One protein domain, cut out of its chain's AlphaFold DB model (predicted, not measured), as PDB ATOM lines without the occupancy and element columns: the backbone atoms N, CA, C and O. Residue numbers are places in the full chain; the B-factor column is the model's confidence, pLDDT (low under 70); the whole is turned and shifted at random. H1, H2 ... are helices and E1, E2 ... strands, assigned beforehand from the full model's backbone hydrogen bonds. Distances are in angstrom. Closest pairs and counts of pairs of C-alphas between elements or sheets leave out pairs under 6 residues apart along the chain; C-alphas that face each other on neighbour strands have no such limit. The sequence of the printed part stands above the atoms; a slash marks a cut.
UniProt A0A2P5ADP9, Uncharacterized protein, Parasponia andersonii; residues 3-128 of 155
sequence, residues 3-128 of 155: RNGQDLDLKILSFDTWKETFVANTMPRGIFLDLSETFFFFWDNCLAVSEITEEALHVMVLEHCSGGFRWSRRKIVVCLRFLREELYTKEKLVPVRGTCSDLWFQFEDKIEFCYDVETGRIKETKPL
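This is residues 3 to 128 of the 155 residues of an uncharacterized protein of Parasponia andersonii (UniProt A0A2P5ADP9). The core is one strongly twisted sheet of nine strands, made of two meanders, E4 E5 E6 E7 and E9 E10 E11 E12, set side by side through E4 and E9, with the short E8 beside one part of the long E6. A separate hairpin of E2 and E3, with E1 before it, lies beyond E7 at one end of the long axis, and the small helix H1 is near the other end. The printed part has 126 residues with one named helix and twelve named strands, in the order E1 to E8, H1, E9 to E12. The class is mostly strand; the nine-strand sheet is branched and antiparallel but for E4 and E9, which are parallel. The whole is compact, with a radius of gyration of the C-alphas of 15.9 A and spans of 48 by 34 by 27 A.

E1 is residues 7 to 9 and begins at C-alpha 7 (189.656, 183.326, 201.069). Across a break of 1 residue it runs on into E2, residues 11 to 16, 15.5 A long, at 15 degrees. E3 is residues 21 to 26, 16.1 A long. After residues 27 to 38, E4 takes residues 39 to 43. E5, residues 46 to 53, is 21.8 A long. E6, residues 56 to 65, is the longest strand by residues and measures 27.1 A from C-alpha 56 (209.088, 177.797, 188.492) to C-alpha 65. E7 is residues 68 to 71 and E8 residues 76 to 79. H1 is residues 81 to 85. E9 is residues 93 to 98, E10 residues 102 to 107 at 16.1 A, and E11 residues 111 to 116 at 16.3 A. E12, residues 121 to 127, is 17.8 A long and ends at C-alpha 127 (202.497, 179.501, 165.465).

E4 E5 E6 E7 form a meander, each strand the antiparallel neighbour of the one before, and E9 E10 E11 E12 form another. In the hairpin of E4 and E5, N 41 and O 48 are 3.1 A apart. On the other side of E4 lies the parallel E9, at 23 degrees, with N 98 and O 42 at 2.8 A. E5 and E6 are a hairpin at 160 degrees, with N 58 and O 51 at 2.9 A. E6 has three neighbours in staggered pairing: E5 on one side, and on the other side E7 beside residues 61 to 65 and E8 beside residues 56 to 59. N 63 and O 70 are 2.8 A apart between E6 and E7, and N 57 and O 78 are 2.8 A apart between E6 and E8. In the second meander, N 96 and O 104 are 2.9 A apart between E9 and E10, N 105 and O 113 are 3.0 A apart between E10 and E11, and N 114 and O 124 are 2.8 A apart between E11 and E12. The edge strands are E7, E8 and E12. H1 only grazes this sheet, with its residues 81 to 83; its closest C-alphas to E12 are those of Phe 82 and Arg 121, 6.9 A apart. In H1, 0 of 1 O i to N i+4 pairs is within hydrogen-bond range, beside 2 of 2 O i to N i+3 pairs. E2 and E3 make a two-stranded antiparallel sheet, a hairpin with N 14 and O 23 at 2.9 A. The closest C-alphas of E3 and E7 are those of Asn 25 and Arg 70, 7.0 A apart, and E2 and E7 are near each other. E1 pairs with no named strand, but residues 3 to 4 pair antiparallel with its residues 7 to 8.

The two C-alphas farthest apart are those of Lys 19 and Glu 85, 50.7 A. The printed part has no cut. The link from E3 to E4 is long, 12 residues, and its C-alphas lie 7 to 16 A from the mean of all C-alphas; the link from H1 to E9 is short. The mean pLDDT of the printed part is 87.9, and residues 3 to 8 are under 70.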
ATOM      1  N   ARG A   3     183.712 181.571 197.324       53.38
ATOM      2  CA  ARG A   3     184.268 182.581 198.228       53.38
ATOM      3  C   ARG A   3     183.833 182.252 199.657       53.38
ATOM      4  O   ARG A   3     182.636 182.207 199.923       53.38
ATOM      5  N   ASN A   4     184.789 182.049 200.560       53.94
ATOM      6  CA  ASN A   4     184.549 181.834 201.987       53.94
ATOM      7  C   ASN A   4     185.208 182.976 202.776       53.94
ATOM      8  O   ASN A   4     186.347 182.879 203.220       53.94
ATOM      9  N   GLY A   5     184.489 184.092 202.928       63.41
ATOM     10  CA  GLY A   5     185.049 185.316 203.509       63.41
ATOM     11  C   GLY A   5     186.005 186.027 202.539       63.41
ATOM     12  O   GLY A   5     185.595 186.388 201.431       63.41
ATOM     13  N   GLN A   6     187.254 186.252 202.962       58.62
ATOM     14  CA  GLN A   6     188.324 186.798 202.108       58.62
ATOM     15  C   GLN A   6     189.097 185.713 201.337       58.62
ATOM     16  O   GLN A   6     189.741 186.044 200.348       58.62
ATOM     17  N   ASP A   7     188.959 184.438 201.716       63.88
ATOM     18  CA  ASP A   7     189.656 183.326 201.069       63.88
ATOM     19  C   ASP A   7     188.846 182.734 199.906       63.88
ATOM     20  O   ASP A   7     187.618 182.569 199.963       63.88
ATOM     21  N   LEU A   8     189.560 182.377 198.839       69.81
ATOM     22  CA  LEU A   8     189.034 181.604 197.722       69.81
ATOM     23  C   LEU A   8     189.243 180.112 198.015       69.81
ATOM     24  O   LEU A   8     190.347 179.681 198.326       69.81
ATOM     25  N   ASP A   9     188.181 179.315 197.882       77.81
ATOM     26  CA  ASP A   9     188.264 177.856 197.913       77.81
ATOM     27  C   ASP A   9     188.044 177.295 196.502       77.81
ATOM     28  O   ASP A   9     187.027 177.559 195.836       77.81
ATOM     29  N   LEU A  10     188.983 176.461 196.053       83.25
ATOM     30  CA  LEU A  10     188.836 175.695 194.824       83.25
ATOM     31  C   LEU A  10     188.178 174.343 195.121       83.25
ATOM     32  O   LEU A  10     188.736 173.488 195.810       83.25
ATOM     33  N   LYS A  11     186.979 174.152 194.566       86.00
ATOM     34  CA  LYS A  11     186.242 172.887 194.587       86.00
ATOM     35  C   LYS A  11     186.089 172.372 193.165       86.00
ATOM     36  O   LYS A  11     185.556 173.088 192.318       86.00
ATOM     37  N   ILE A  12     186.520 171.138 192.938       85.12
ATOM     38  CA  ILE A  12     186.295 170.408 191.692       85.12
ATOM     39  C   ILE A  12     185.150 169.430 191.915       85.12
ATOM     40  O   ILE A  12     185.184 168.635 192.854       85.12
ATOM     41  N   LEU A  13     184.132 169.505 191.064       87.12
ATOM     42  CA  LEU A  13     183.025 168.558 191.054       87.12
ATOM     43  C   LEU A  13     183.301 167.501 189.990       87.12
ATOM     44  O   LEU A  13     183.517 167.830 188.828       87.12
ATOM     45  N   SER A  14     183.280 166.239 190.396       83.81
ATOM     46  CA  SER A  14     183.360 165.084 189.503       83.81
ATOM     47  C   SER A  14     182.073 164.278 189.614       83.81
ATOM     48  O   SER A  14     181.574 164.084 190.723       83.81
ATOM     49  N   PHE A  15     181.547 163.792 188.496       84.50
ATOM     50  CA  PHE A  15     180.396 162.894 188.492       84.50
ATOM     51  C   PHE A  15     180.874 161.439 188.537       84.50
ATOM     52  O   PHE A  15     181.584 160.991 187.638       84.50
ATOM     53  N   ASP A  16     180.517 160.715 189.596       82.31
ATOM     54  CA  ASP A  16     180.713 159.270 189.695       82.31
ATOM     55  C   ASP A  16     179.556 158.584 188.963       82.31
ATOM     56  O   ASP A  16     178.434 158.549 189.466       82.31
ATOM     57  N   THR A  17     179.827 158.047 187.774       82.88
ATOM     58  CA  THR A  17     178.826 157.373 186.935       82.88
ATOM     59  C   THR A  17     178.317 156.067 187.533       82.88
ATOM     60  O   THR A  17     177.234 155.629 187.176       82.88
ATOM     61  N   TRP A  18     179.083 155.422 188.418       83.12
ATOM     62  CA  TRP A  18     178.688 154.151 189.030       83.12
ATOM     63  C   TRP A  18     177.702 154.356 190.167       83.12
ATOM     64  O   TRP A  18     176.800 153.548 190.368       83.12
ATOM     65  N   LYS A  19     177.907 155.427 190.932       84.75
ATOM     66  CA  LYS A  19     177.021 155.805 192.037       84.75
ATOM     67  C   LYS A  19     175.954 156.809 191.621       84.75
ATOM     68  O   LYS A  19     175.086 157.104 192.430       84.75
ATOM     69  N   GLU A  20     176.055 157.348 190.407       89.50
ATOM     70  CA  GLU A  20     175.230 158.439 189.882       89.50
ATOM     71  C   GLU A  20     175.215 159.662 190.817       89.50
ATOM     72  O   GLU A  20     174.199 160.322 191.026       89.50
ATOM     73  N   THR A  21     176.372 159.977 191.409       84.81
ATOM     74  CA  THR A  21     176.504 161.058 192.400       84.81
ATOM     75  C   THR A  21     177.624 162.022 192.051       84.81
ATOM     76  O   THR A  21     178.667 161.628 191.531       84.81
ATOM     77  N   PHE A  22     177.445 163.295 192.400       85.81
ATOM     78  CA  PHE A  22     178.529 164.269 192.356       85.81
ATOM     79  C   PHE A  22     179.401 164.165 193.605       85.81
ATOM     80  O   PHE A  22     178.913 164.184 194.734       85.81
ATOM     81  N   VAL A  23     180.710 164.120 193.388       85.81
ATOM     82  CA  VAL A  23     181.731 164.145 194.432       85.81
ATOM     83  C   VAL A  23     182.474 165.470 194.345       85.81
ATOM     84  O   VAL A  23     182.947 165.867 193.279       85.81
ATOM     85  N   ALA A  24     182.573 166.164 195.477       86.94
ATOM     86  CA  ALA A  24     183.310 167.411 195.587       86.94
ATOM     87  C   ALA A  24     184.712 167.161 196.145       86.94
ATOM     88  O   ALA A  24     184.873 166.667 197.259       86.94
ATOM     89  N   ASN A  25     185.723 167.579 195.392       85.81
ATOM     90  CA  ASN A  25     187.122 167.534 195.786       85.81
ATOM     91  C   ASN A  25     187.594 168.952 196.088       85.81
ATOM     92  O   ASN A  25     187.742 169.781 195.188       85.81
ATOM     93  N   THR A  26     187.802 169.239 197.371       87.00
ATOM     94  CA  THR A  26     188.298 170.546 197.815       87.00
ATOM     95  C   THR A  26     189.817 170.535 197.791       87.00
ATOM     96  O   THR A  26     190.446 169.622 198.328       87.00
ATOM     97  N   MET A  27     190.405 171.537 197.148       84.31
ATOM     98  CA  MET A  27     191.847 171.721 197.160       84.31
ATOM     99  C   MET A  27     192.330 172.131 198.561       84.31
ATOM    100  O   MET A  27     191.658 172.934 199.213       84.31
ATOM    101  N   PRO A  28     193.469 171.604 199.053       82.31
ATOM    102  CA  PRO A  28     194.040 172.069 200.310       82.31
ATOM    103  C   PRO A  28     194.354 173.570 200.254       82.31
ATOM    104  O   PRO A  28     194.882 174.066 199.257       82.31
ATOM    105  N   ARG A  29     194.035 174.290 201.333       82.56
ATOM    106  CA  ARG A  29     194.290 175.732 201.447       82.56
ATOM    107  C   ARG A  29     195.783 176.026 201.600       82.56
ATOM    108  O   ARG A  29     196.520 175.209 202.145       82.56
ATOM    109  N   GLY A  30     196.205 177.207 201.147       79.06
ATOM    110  CA  GLY A  30     197.580 177.699 201.304       79.06
ATOM    111  C   GLY A  30     198.624 177.026 200.405       79.06
ATOM    112  O   GLY A  30     199.816 177.166 200.654       79.06
ATOM    113  N   ILE A  31     198.201 176.271 199.383       81.25
ATOM    114  CA  ILE A  31     199.117 175.613 198.432       81.25
ATOM    115  C   ILE A  31     199.605 176.565 197.325       81.25
ATOM    116  O   ILE A  31     200.749 176.450 196.865       81.25
ATOM    117  N   PHE A  32     198.733 177.481 196.907       82.19
ATOM    118  CA  PHE A  32     199.017 178.564 195.965       82.19
ATOM    119  C   PHE A  32     198.769 179.900 196.660       82.19
ATOM    120  O   PHE A  32     197.931 179.962 197.567       82.19
ATOM    121  N   LEU A  33     199.525 180.926 196.267       75.12
ATOM    122  CA  LEU A  33     199.474 182.243 196.901       75.12
ATOM    123  C   LEU A  33     198.205 182.987 196.494       75.12
ATOM    124  O   LEU A  33     197.524 183.541 197.356       75.12
ATOM    125  N   ASP A  34     197.855 182.924 195.208       79.75
ATOM    126  CA  ASP A  34     196.597 183.449 194.690       79.75
ATOM    127  C   ASP A  34     195.939 182.460 193.722       79.75
ATOM    128  O   ASP A  34     196.437 182.178 192.636       79.75
ATOM    129  N   LEU A  35     194.760 181.951 194.095       79.88
ATOM    130  CA  LEU A  35     193.973 181.084 193.216       79.88
ATOM    131  C   LEU A  35     193.476 181.806 191.955       79.88
ATOM    132  O   LEU A  35     193.114 181.129 190.994       79.88
ATOM    133  N   SER A  36     193.432 183.141 191.944       78.06
ATOM    134  CA  SER A  36     193.060 183.926 190.764       78.06
ATOM    135  C   SER A  36     194.127 183.891 189.663       78.06
ATOM    136  O   SER A  36     193.783 183.989 188.487       78.06
ATOM    137  N   GLU A  37     195.388 183.634 190.027       82.19
ATOM    138  CA  GLU A  37     196.529 183.515 189.110       82.19
ATOM    139  C   GLU A  37     196.874 182.048 188.782       82.19
ATOM    140  O   GLU A  37     197.928 181.748 188.218       82.19
ATOM    141  N   THR A  38     195.982 181.107 189.125       89.12
ATOM    142  CA  THR A  38     196.185 179.685 188.821       89.12
ATOM    143  C   THR A  38     195.644 179.281 187.453       89.12
ATOM    144  O   THR A  38     194.606 179.750 186.991       89.12
ATOM    145  N   PHE A  39     196.330 178.329 186.826       91.69
ATOM    146  CA  PHE A  39     195.962 177.729 185.550       91.69
ATOM    147  C   PHE A  39     195.449 176.306 185.740       91.69
ATOM    148  O   PHE A  39     195.981 175.546 186.550       91.69
ATOM    149  N   PHE A  40     194.454 175.930 184.937       92.00
ATOM    150  CA  PHE A  40     193.975 174.556 184.818       92.00
ATOM    151  C   PHE A  40     194.469 173.963 183.512       92.00
ATOM    152  O   PHE A  40     194.269 174.548 182.450       92.00
ATOM    153  N   PHE A  41     195.086 172.792 183.586       94.69
ATOM    154  CA  PHE A  41     195.641 172.123 182.416       94.69
ATOM    155  C   PHE A  41     195.759 170.618 182.670       94.69
ATOM    156  O   PHE A  41     195.442 170.135 183.760       94.69
ATOM    157  N   PHE A  42     196.187 169.862 181.661       94.12
ATOM    158  CA  PHE A  42     196.377 168.420 181.801       94.12
ATOM    159  C   PHE A  42     197.817 168.072 182.177       94.12
ATOM    160  O   PHE A  42     198.743 168.430 181.455       94.12
ATOM    161  N   TRP A  43     197.997 167.311 183.255       95.50
ATOM    162  CA  TRP A  43     199.272 166.706 183.638       95.50
ATOM    163  C   TRP A  43     199.160 165.185 183.572       95.50
ATOM    164  O   TRP A  43     198.366 164.615 184.316       95.50
ATOM    165  N   ASP A  44     199.910 164.523 182.687       92.94
ATOM    166  CA  ASP A  44     199.825 163.066 182.471       92.94
ATOM    167  C   ASP A  44     198.361 162.573 182.333       92.94
ATOM    168  O   ASP A  44     197.940 161.584 182.932       92.94
ATOM    169  N   ASN A  45     197.552 163.310 181.555       88.25
ATOM    170  CA  ASN A  45     196.104 163.111 181.349       88.25
ATOM    171  C   ASN A  45     195.205 163.283 182.590       88.25
ATOM    172  O   ASN A  45     194.003 163.030 182.517       88.25
ATOM    173  N   CYS A  46     195.745 163.750 183.711       91.31
ATOM    174  CA  CYS A  46     194.979 164.123 184.894       91.31
ATOM    175  C   CYS A  46     194.732 165.636 184.918       91.31
ATOM    176  O   CYS A  46     195.537 166.418 184.409       91.31
ATOM    177  N   LEU A  47     193.623 166.067 185.526       92.25
ATOM    178  CA  LEU A  47     193.386 167.491 185.765       92.25
ATOM    179  C   LEU A  47     194.446 168.010 186.738       92.25
ATOM    180  O   LEU A  47     194.635 167.439 187.810       92.25
ATOM    181  N   ALA A  48     195.097 169.110 186.388       94.31
ATOM    182  CA  ALA A  48     196.083 169.758 187.228       94.31
ATOM    183  C   ALA A  48     195.768 171.239 187.405       94.31
ATOM    184  O   ALA A  48     195.148 171.877 186.552       94.31
ATOM    185  N   VAL A  49     196.218 171.765 188.539       93.56
ATOM    186  CA  VAL A  49     196.212 173.191 188.854       93.56
ATOM    187  C   VAL A  49     197.655 173.620 188.996       93.56
ATOM    188  O   VAL A  49     198.442 172.919 189.640       93.56
ATOM    189  N   SER A  50     198.002 174.760 188.417       93.75
ATOM    190  CA  SER A  50     199.339 175.313 188.550       93.75
ATOM    191  C   SER A  50     199.383 176.802 188.778       93.75
ATOM    192  O   SER A  50     198.465 177.521 188.417       93.75
ATOM    193  N   GLU A  51     200.515 177.249 189.290       93.25
ATOM    194  CA  GLU A  51     200.894 178.647 189.449       93.25
ATOM    195  C   GLU A  51     202.312 178.810 188.877       93.25
ATOM    196  O   GLU A  51     203.111 177.867 188.931       93.25
ATOM    197  N   ILE A  52     202.629 179.973 188.306       92.62
ATOM    198  CA  ILE A  52     204.003 180.314 187.919       92.62
ATOM    199  C   ILE A  52     204.486 181.415 188.856       92.62
ATOM    200  O   ILE A  52     204.095 182.573 188.730       92.62
ATOM    201  N   THR A  53     205.364 181.059 189.787       89.38
ATOM    202  CA  THR A  53     205.996 182.009 190.708       89.38
ATOM    203  C   THR A  53     207.483 182.043 190.441       89.38
ATOM    204  O   THR A  53     208.110 180.994 190.287       89.38
ATOM    205  N   GLU A  54     208.041 183.253 190.411       86.38
ATOM    206  CA  GLU A  54     209.446 183.495 190.075       86.38
ATOM    207  C   GLU A  54     209.798 182.857 188.721       86.38
ATOM    208  O   GLU A  54     209.368 183.355 187.682       86.38
ATOM    209  N   GLU A  55     210.518 181.737 188.733       91.69
ATOM    210  CA  GLU A  55     210.975 181.010 187.549       91.69
ATOM    211  C   GLU A  55     210.579 179.526 187.601       91.69
ATOM    212  O   GLU A  55     211.266 178.671 187.039       91.69
ATOM    213  N   ALA A  56     209.509 179.181 188.319       93.88
ATOM    214  CA  ALA A  56     209.088 177.797 188.492       93.88
ATOM    215  C   ALA A  56     207.590 177.603 188.249       93.88
ATOM    216  O   ALA A  56     206.751 178.359 188.738       93.88
ATOM    217  N   LEU A  57     207.263 176.531 187.524       95.12
ATOM    218  CA  LEU A  57     205.911 176.006 187.434       95.12
ATOM    219  C   LEU A  57     205.657 175.095 188.629       95.12
ATOM    220  O   LEU A  57     206.363 174.118 188.878       95.12
ATOM    221  N   HIS A  58     204.599 175.415 189.340       94.69
ATOM    222  CA  HIS A  58     204.191 174.788 190.574       94.69
ATOM    223  C   HIS A  58     202.882 174.051 190.327       94.69
ATOM    224  O   HIS A  58     201.889 174.706 190.058       94.69
ATOM    225  N   VAL A  59     202.853 172.720 190.417       94.62
ATOM    226  CA  VAL A  59     201.714 171.906 189.958       94.62
ATOM    227  C   VAL A  59     201.171 171.010 191.068       94.62
ATOM    228  O   VAL A  59     201.924 170.366 191.801       94.62
ATOM    229  N   MET A  60     199.846 170.943 191.158       94.69
ATOM    230  CA  MET A  60     199.087 169.975 191.947       94.69
ATOM    231  C   MET A  60     198.182 169.184 191.011       94.69
ATOM    232  O   MET A  60     197.443 169.772 190.223       94.69
ATOM    233  N   VAL A  61     198.219 167.860 191.109       94.38
ATOM    234  CA  VAL A  61     197.491 166.971 190.195       94.38
ATOM    235  C   VAL A  61     196.319 166.339 190.931       94.38
ATOM    236  O   VAL A  61     196.461 165.909 192.073       94.38
ATOM    237  N   LEU A  62     195.148 166.296 190.305       93.06
ATOM    238  CA  LEU A  62     193.989 165.567 190.805       93.06
ATOM    239  C   LEU A  62     194.059 164.125 190.289       93.06
ATOM    240  O   LEU A  62     193.617 163.814 189.185       93.06
ATOM    241  N   GLU A  63     194.646 163.251 191.094       91.19
ATOM    242  CA  GLU A  63     194.882 161.847 190.771       91.19
ATOM    243  C   GLU A  63     193.627 161.008 191.034       91.19
ATOM    244  O   GLU A  63     192.873 161.261 191.977       91.19
ATOM    245  N   HIS A  64     193.422 159.959 190.239       86.19
ATOM    246  CA  HIS A  64     192.394 158.958 190.508       86.19
ATOM    247  C   HIS A  64     192.986 157.805 191.330       86.19
ATOM    248  O   HIS A  64     193.863 157.079 190.865       86.19
ATOM    249  N   CYS A  65     192.506 157.631 192.558       80.50
ATOM    250  CA  CYS A  65     192.941 156.593 193.491       80.50
ATOM    251  C   CYS A  65     191.804 155.604 193.789       80.50
ATOM    252  O   CYS A  65     190.635 155.845 193.484       80.50
ATOM    253  N   SER A  66     192.125 154.490 194.459       75.69
ATOM    254  CA  SER A  66     191.104 153.600 195.023       75.69
ATOM    255  C   SER A  66     190.207 154.385 195.989       75.69
ATOM    256  O   SER A  66     190.671 154.818 197.046       75.69
ATOM    257  N   GLY A  67     188.939 154.580 195.622       76.44
ATOM    258  CA  GLY A  67     187.968 155.355 196.404       76.44
ATOM    259  C   GLY A  67     187.646 156.750 195.859       76.44
ATOM    260  O   GLY A  67     186.803 157.422 196.449       76.44
ATOM    261  N   GLY A  68     188.254 157.170 194.743       82.75
ATOM    262  CA  GLY A  68     187.898 158.394 194.021       82.75
ATOM    263  C   GLY A  68     189.087 159.310 193.736       82.75
ATOM    264  O   GLY A  68     190.250 158.912 193.823       82.75
ATOM    265  N   PHE A  69     188.785 160.557 193.385       88.00
ATOM    266  CA  PHE A  69     189.795 161.568 193.089       88.00
ATOM    267  C   PHE A  69     190.444 162.122 194.359       88.00
ATOM    268  O   PHE A  69     189.798 162.273 195.395       88.00
ATOM    269  N   ARG A  70     191.733 162.451 194.280       89.56
ATOM    270  CA  ARG A  70     192.470 163.095 195.365       89.56
ATOM    271  C   ARG A  70     193.580 163.973 194.805       89.56
ATOM    272  O   ARG A  70     194.274 163.589 193.876       89.56
ATOM    273  N   TRP A  71     193.779 165.138 195.411       91.94
ATOM    274  CA  TRP A  71     194.942 165.971 195.115       91.94
ATOM    275  C   TRP A  71     196.246 165.271 195.506       91.94
ATOM    276  O   TRP A  71     196.332 164.654 196.577       91.94
ATOM    277  N   SER A  72     197.262 165.409 194.655       91.25
ATOM    278  CA  SER A  72     198.600 164.879 194.866       91.25
ATOM    279  C   SER A  72     199.130 165.331 196.226       91.25
ATOM    280  O   SER A  72     198.929 166.461 196.674       91.25
ATOM    281  N   ARG A  73     199.811 164.427 196.936       87.56
ATOM    282  CA  ARG A  73     200.345 164.745 198.274       87.56
ATOM    283  C   ARG A  73     201.491 165.747 198.227       87.56
ATOM    284  O   ARG A  73     201.792 166.381 199.233       87.56
ATOM    285  N   ARG A  74     202.183 165.802 197.091       89.31
ATOM    286  CA  ARG A  74     203.337 166.661 196.866       89.31
ATOM    287  C   ARG A  74     203.054 167.564 195.681       89.31
ATOM    288  O   ARG A  74     202.450 167.139 194.696       89.31
ATOM    289  N   LYS A  75     203.543 168.789 195.814       91.06
ATOM    290  CA  LYS A  75     203.610 169.769 194.744       91.06
ATOM    291  C   LYS A  75     204.748 169.369 193.812       91.06
ATOM    292  O   LYS A  75     205.868 169.145 194.274       91.06
ATOM    293  N   ILE A  76     204.457 169.255 192.526       94.12
ATOM    294  CA  ILE A  76     205.485 169.117 191.499       94.12
ATOM    295  C   ILE A  76     206.028 170.521 191.234       94.12
ATOM    296  O   ILE A  76     205.263 171.481 191.149       94.12
ATOM    297  N   VAL A  77     207.350 170.650 191.159       94.44
ATOM    298  CA  VAL A  77     208.017 171.929 190.905       94.44
ATOM    299  C   VAL A  77     208.952 171.743 189.728       94.44
ATOM    300  O   VAL A  77     209.854 170.908 189.783       94.44
ATOM    301  N   VAL A  78     208.725 172.513 188.669       95.31
ATOM    302  CA  VAL A  78     209.530 172.485 187.451       95.31
ATOM    303  C   VAL A  78     210.168 173.847 187.247       95.31
ATOM    304  O   VAL A  78     209.470 174.840 187.071       95.31
ATOM    305  N   CYS A  79     211.499 173.900 187.235       94.56
ATOM    306  CA  CYS A  79     212.219 175.131 186.927       94.56
ATOM    307  C   CYS A  79     212.068 175.471 185.438       94.56
ATOM    308  O   CYS A  79     212.405 174.657 184.576       94.56
ATOM    309  N   LEU A  80     211.622 176.687 185.141       94.56
ATOM    310  CA  LEU A  80     211.412 177.229 183.801       94.56
ATOM    311  C   LEU A  80     212.605 178.109 183.414       94.56
ATOM    312  O   LEU A  80     212.529 179.335 183.403       94.56
ATOM    313  N   ARG A  81     213.743 177.476 183.109       91.75
ATOM    314  CA  ARG A  81     215.021 178.184 182.892       91.75
ATOM    315  C   ARG A  81     214.967 179.215 181.763       91.75
ATOM    316  O   ARG A  81     215.684 180.208 181.831       91.75
ATOM    317  N   PHE A  82     214.095 179.006 180.777       91.00
ATOM    318  CA  PHE A  82     213.896 179.922 179.653       91.00
ATOM    319  C   PHE A  82     213.366 181.304 180.072       91.00
ATOM    320  O   PHE A  82     213.512 182.258 179.315       91.00
ATOM    321  N   LEU A  83     212.784 181.447 181.271       91.81
ATOM    322  CA  LEU A  83     212.333 182.746 181.784       91.81
ATOM    323  C   LEU A  83     213.494 183.710 182.074       91.81
ATOM    324  O   LEU A  83     213.295 184.920 182.056       91.81
ATOM    325  N   ARG A  84     214.714 183.196 182.270       87.88
ATOM    326  CA  ARG A  84     215.922 184.016 182.488       87.88
ATOM    327  C   ARG A  84     216.404 184.742 181.244       87.88
ATOM    328  O   ARG A  84     217.157 185.700 181.352       87.88
ATOM    329  N   GLU A  85     216.034 184.246 180.070       82.44
ATOM    330  CA  GLU A  85     216.499 184.778 178.788       82.44
ATOM    331  C   GLU A  85     215.663 185.987 178.326       82.44
ATOM    332  O   GLU A  85     215.891 186.503 177.239       82.44
ATOM    333  N   GLU A  86     214.690 186.432 179.137       74.50
ATOM    334  CA  GLU A  86     213.792 187.585 178.914       74.50
ATOM    335  C   GLU A  86     212.947 187.541 177.623       74.50
ATOM    336  O   GLU A  86     212.191 188.466 177.331       74.50
ATOM    337  N   LEU A  87     212.995 186.442 176.864       83.69
ATOM    338  CA  LEU A  87     212.180 186.241 175.660       83.69
ATOM    339  C   LEU A  87     210.694 186.024 175.977       83.69
ATOM    340  O   LEU A  87     209.830 186.360 175.167       83.69
ATOM    341  N   TYR A  88     210.395 185.460 177.150       86.81
ATOM    342  CA  TYR A  88     209.046 185.114 177.584       86.81
ATOM    343  C   TYR A  88     208.769 185.698 178.967       86.81
ATOM    344  O   TYR A  88     209.541 185.497 179.901       86.81
ATOM    345  N   THR A  89     207.635 186.381 179.112       89.31
ATOM    346  CA  THR A  89     207.155 186.913 180.395       89.31
ATOM    347  C   THR A  89     206.111 185.977 180.990       89.31
ATOM    348  O   THR A  89     205.150 185.617 180.301       89.31
ATOM    349  N   LYS A  90     206.261 185.608 182.267       89.12
ATOM    350  CA  LYS A  90     205.367 184.658 182.953       89.12
ATOM    351  C   LYS A  90     203.893 185.072 182.925       89.12
ATOM    352  O   LYS A  90     203.031 184.212 182.819       89.12
ATOM    353  N   GLU A  91     203.609 186.373 182.921       89.50
ATOM    354  CA  GLU A  91     202.257 186.948 182.926       89.50
ATOM    355  C   GLU A  91     201.480 186.638 181.639       89.50
ATOM    356  O   GLU A  91     200.259 186.746 181.599       89.50
ATOM    357  N   LYS A  92     202.194 186.275 180.569       91.62
ATOM    358  CA  LYS A  92     201.629 185.966 179.249       91.62
ATOM    359  C   LYS A  92     201.724 184.481 178.902       91.62
ATOM    360  O   LYS A  92     201.393 184.106 177.777       91.62
ATOM    361  N   LEU A  93     202.230 183.657 179.824       92.81
ATOM    362  CA  LEU A  93     202.373 182.219 179.633       92.81
ATOM    363  C   LEU A  93     201.156 181.486 180.173       92.81
ATOM    364  O   LEU A  93     200.745 181.694 181.309       92.81
ATOM    365  N   VAL A  94     200.643 180.559 179.371       93.25
ATOM    366  CA  VAL A  94     199.539 179.682 179.758       93.25
ATOM    367  C   VAL A  94     199.985 178.226 179.587       93.25
ATOM    368  O   VAL A  94     200.250 177.806 178.457       93.25
ATOM    369  N   PRO A  95     200.098 177.436 180.669       94.94
ATOM    370  CA  PRO A  95     200.313 175.993 180.575       94.94
ATOM    371  C   PRO A  95     199.125 175.308 179.881       94.94
ATOM    372  O   PRO A  95     197.975 175.556 180.233       94.94
ATOM    373  N   VAL A  96     199.392 174.418 178.921       93.75
ATOM    374  CA  VAL A  96     198.350 173.698 178.154       93.75
ATOM    375  C   VAL A  96     198.287 172.222 178.521       93.75
ATOM    376  O   VAL A  96     197.214 171.658 178.744       93.75
ATOM    377  N   ARG A  97     199.447 171.566 178.533       94.94
ATOM    378  CA  ARG A  97     199.595 170.153 178.887       94.94
ATOM    379  C   ARG A  97     201.024 169.886 179.335       94.94
ATOM    380  O   ARG A  97     201.944 170.549 178.862       94.94
ATOM    381  N   GLY A  98     201.207 168.917 180.215       94.00
ATOM    382  CA  GLY A  98     202.514 168.585 180.752       94.00
ATOM    383  C   GLY A  98     202.668 167.119 181.122       94.00
ATOM    384  O   GLY A  98     201.691 166.420 181.389       94.00
ATOM    385  N   THR A  99     203.919 166.690 181.143       94.06
ATOM    386  CA  THR A  99     204.403 165.445 181.738       94.06
ATOM    387  C   THR A  99     205.646 165.772 182.570       94.06
ATOM    388  O   THR A  99     206.088 166.923 182.643       94.06
ATOM    389  N   CYS A 100     206.268 164.762 183.176       89.50
ATOM    390  CA  CYS A 100     207.566 164.942 183.826       89.50
ATOM    391  C   CYS A 100     208.712 165.317 182.862       89.50
ATOM    392  O   CYS A 100     209.732 165.819 183.331       89.50
ATOM    393  N   SER A 101     208.558 165.083 181.553       93.44
ATOM    394  CA  SER A 101     209.588 165.339 180.538       93.44
ATOM    395  C   SER A 101     209.324 166.595 179.716       93.44
ATOM    396  O   SER A 101     210.266 167.309 179.378       93.44
ATOM    397  N   ASP A 102     208.062 166.870 179.390       95.88
ATOM    398  CA  ASP A 102     207.701 167.884 178.404       95.88
ATOM    399  C   ASP A 102     206.545 168.752 178.906       95.88
ATOM    400  O   ASP A 102     205.515 168.252 179.360       95.88
ATOM    401  N   LEU A 103     206.699 170.070 178.781       96.75
ATOM    402  CA  LEU A 103     205.680 171.060 179.117       96.75
ATOM    403  C   LEU A 103     205.321 171.888 177.895       96.75
ATOM    404  O   LEU A 103     206.184 172.478 177.252       96.75
ATOM    405  N   TRP A 104     204.031 171.981 177.607       96.19
ATOM    406  CA  TRP A 104     203.513 172.803 176.526       96.19
ATOM    407  C   TRP A 104     202.925 174.091 177.072       96.19
ATOM    408  O   TRP A 104     202.056 174.062 177.948       96.19
ATOM    409  N   PHE A 105     203.366 175.206 176.502       95.44
ATOM    410  CA  PHE A 105     202.901 176.542 176.844       95.44
ATOM    411  C   PHE A 105     202.341 177.246 175.618       95.44
ATOM    412  O   PHE A 105     202.848 177.080 174.507       95.44
ATOM    413  N   GLN A 106     201.333 178.080 175.843       94.75
ATOM    414  CA  GLN A 106     200.955 179.146 174.928       94.75
ATOM    415  C   GLN A 106     201.542 180.469 175.402       94.75
ATOM    416  O   GLN A 106     201.656 180.718 176.604       94.75
ATOM    417  N   PHE A 107     201.900 181.313 174.440       92.69
ATOM    418  CA  PHE A 107     202.386 182.662 174.678       92.69
ATOM    419  C   PHE A 107     201.656 183.655 173.775       92.69
ATOM    420  O   PHE A 107     201.659 183.510 172.546       92.69
ATOM    421  N   GLU A 108     201.037 184.661 174.399       89.88
ATOM    422  CA  GLU A 108     200.272 185.731 173.735       89.88
ATOM    423  C   GLU A 108     199.197 185.249 172.743       89.88
ATOM    424  O   GLU A 108     198.911 185.950 171.774       89.88
ATOM    425  N   ASP A 109     198.651 184.041 172.913       84.25
ATOM    426  CA  ASP A 109     197.712 183.411 171.966       84.25
ATOM    427  C   ASP A 109     198.240 183.312 170.518       84.25
ATOM    428  O   ASP A 109     197.491 183.063 169.572       84.25
ATOM    429  N   LYS A 110     199.553 183.489 170.323       87.12
ATOM    430  CA  LYS A 110     200.215 183.510 169.008       87.12
ATOM    431  C   LYS A 110     201.102 182.309 168.778       87.12
ATOM    432  O   LYS A 110     201.316 181.919 167.633       87.12
ATOM    433  N   ILE A 111     201.685 181.769 169.841       92.25
ATOM    434  CA  ILE A 111     202.708 180.733 169.759       92.25
ATOM    435  C   ILE A 111     202.384 179.651 170.777       92.25
ATOM    436  O   ILE A 111     202.042 179.952 171.916       92.25
ATOM    437  N   GLU A 112     202.527 178.395 170.365       94.31
ATOM    438  CA  GLU A 112     202.590 177.246 171.262       94.31
ATOM    439  C   GLU A 112     204.005 176.663 171.181       94.31
ATOM    440  O   GLU A 112     204.540 176.482 170.085       94.31
ATOM    441  N   PHE A 113     204.630 176.375 172.318       95.06
ATOM    442  CA  PHE A 113     205.965 175.787 172.351       95.06
ATOM    443  C   PHE A 113     206.073 174.663 173.378       95.06
ATOM    444  O   PHE A 113     205.329 174.620 174.358       95.06
ATOM    445  N   CYS A 114     207.006 173.748 173.125       96.00
ATOM    446  CA  CYS A 114     207.329 172.613 173.976       96.00
ATOM    447  C   CYS A 114     208.663 172.857 174.684       96.00
ATOM    448  O   CYS A 114     209.699 173.041 174.040       96.00
ATOM    449  N   TYR A 115     208.628 172.843 176.009       96.38
ATOM    450  CA  TYR A 115     209.776 172.930 176.893       96.38
ATOM    451  C   TYR A 115     210.155 171.540 177.403       96.38
ATOM    452  O   TYR A 115     209.342 170.851 178.016       96.38
ATOM    453  N   ASP A 116     211.406 171.161 177.182       95.88
ATOM    454  CA  ASP A 116     212.026 169.987 177.778       95.88
ATOM    455  C   ASP A 116     212.464 170.295 179.209       95.88
ATOM    456  O   ASP A 116     213.324 171.152 179.441       95.88
ATOM    457  N   VAL A 117     211.900 169.557 180.157       93.88
ATOM    458  CA  VAL A 117     212.186 169.697 181.585       93.88
ATOM    459  C   VAL A 117     213.601 169.236 181.945       93.88
ATOM    460  O   VAL A 117     214.253 169.858 182.785       93.88
ATOM    461  N   GLU A 118     214.088 168.167 181.321       92.38
ATOM    462  CA  GLU A 118     215.390 167.559 181.599       92.38
ATOM    463  C   GLU A 118     216.532 168.433 181.071       92.38
ATOM    464  O   GLU A 118     217.462 168.781 181.807       92.38
ATOM    465  N   THR A 119     216.451 168.836 179.802       92.69
ATOM    466  CA  THR A 119     217.494 169.661 179.172       92.69
ATOM    467  C   THR A 119     217.340 171.145 179.486       92.69
ATOM    468  O   THR A 119     218.312 171.903 179.398       92.69
ATOM    469  N   GLY A 120     216.146 171.570 179.903       91.50
ATOM    470  CA  GLY A 120     215.824 172.958 180.203       91.50
ATOM    471  C   GLY A 120     215.770 173.842 178.958       91.50
ATOM    472  O   GLY A 120     216.137 175.014 179.037       91.50
ATOM    473  N   ARG A 121     215.375 173.282 177.808       92.06
ATOM    474  CA  ARG A 121     215.379 173.958 176.502       92.06
ATOM    475  C   ARG A 121     214.022 173.877 175.821       92.06
ATOM    476  O   ARG A 121     213.279 172.917 175.994       92.06
ATOM    477  N   ILE A 122     213.731 174.864 174.981       94.06
ATOM    478  CA  ILE A 122     212.577 174.814 174.083       94.06
ATOM    479  C   ILE A 122     212.939 173.913 172.895       94.06
ATOM    480  O   ILE A 122     213.889 174.194 172.165       94.06
ATOM    481  N   LYS A 123     212.210 172.805 172.735       93.12
ATOM    482  CA  LYS A 123     212.407 171.813 171.663       93.12
ATOM    483  C   LYS A 123     211.688 172.191 170.378       93.12
ATOM    484  O   LYS A 123     212.185 171.933 169.287       93.12
ATOM    485  N   GLU A 124     210.490 172.741 170.520       92.62
ATOM    486  CA  GLU A 124     209.577 172.993 169.414       92.62
ATOM    487  C   GLU A 124     208.826 174.292 169.666       92.62
ATOM    488  O   GLU A 124     208.357 174.526 170.776       92.62
ATOM    489  N   THR A 125     208.672 175.095 168.618       93.38
ATOM    490  CA  THR A 125     207.873 176.316 168.625       93.38
ATOM    491  C   THR A 125     207.038 176.330 167.359       93.38
ATOM    492  O   THR A 125     207.578 176.209 166.258       93.38
ATOM    493  N   LYS A 126     205.726 176.503 167.495       91.12
ATOM    494  CA  LYS A 126     204.804 176.589 166.364       91.12
ATOM    495  C   LYS A 126     203.860 177.781 166.521       91.12
ATOM    496  O   LYS A 126     203.429 178.085 167.635       91.12
ATOM    497  N   PRO A 127     203.517 178.470 165.421       89.31
ATOM    498  CA  PRO A 127     202.497 179.501 165.465       89.31
ATOM    499  C   PRO A 127     201.134 178.865 165.758       89.31
ATOM    500  O   PRO A 127     200.772 177.836 165.182       89.31
ATOM    501  N   LEU A 128     200.363 179.503 166.631       81.31
ATOM    502  CA  LEU A 128     198.939 179.250 166.752       81.31
ATOM    503  C   LEU A 128     198.277 179.856 165.518       81.31
ATOM    504  O   LEU A 128     198.315 181.066 165.291       81.31
TER     505      LEU A 128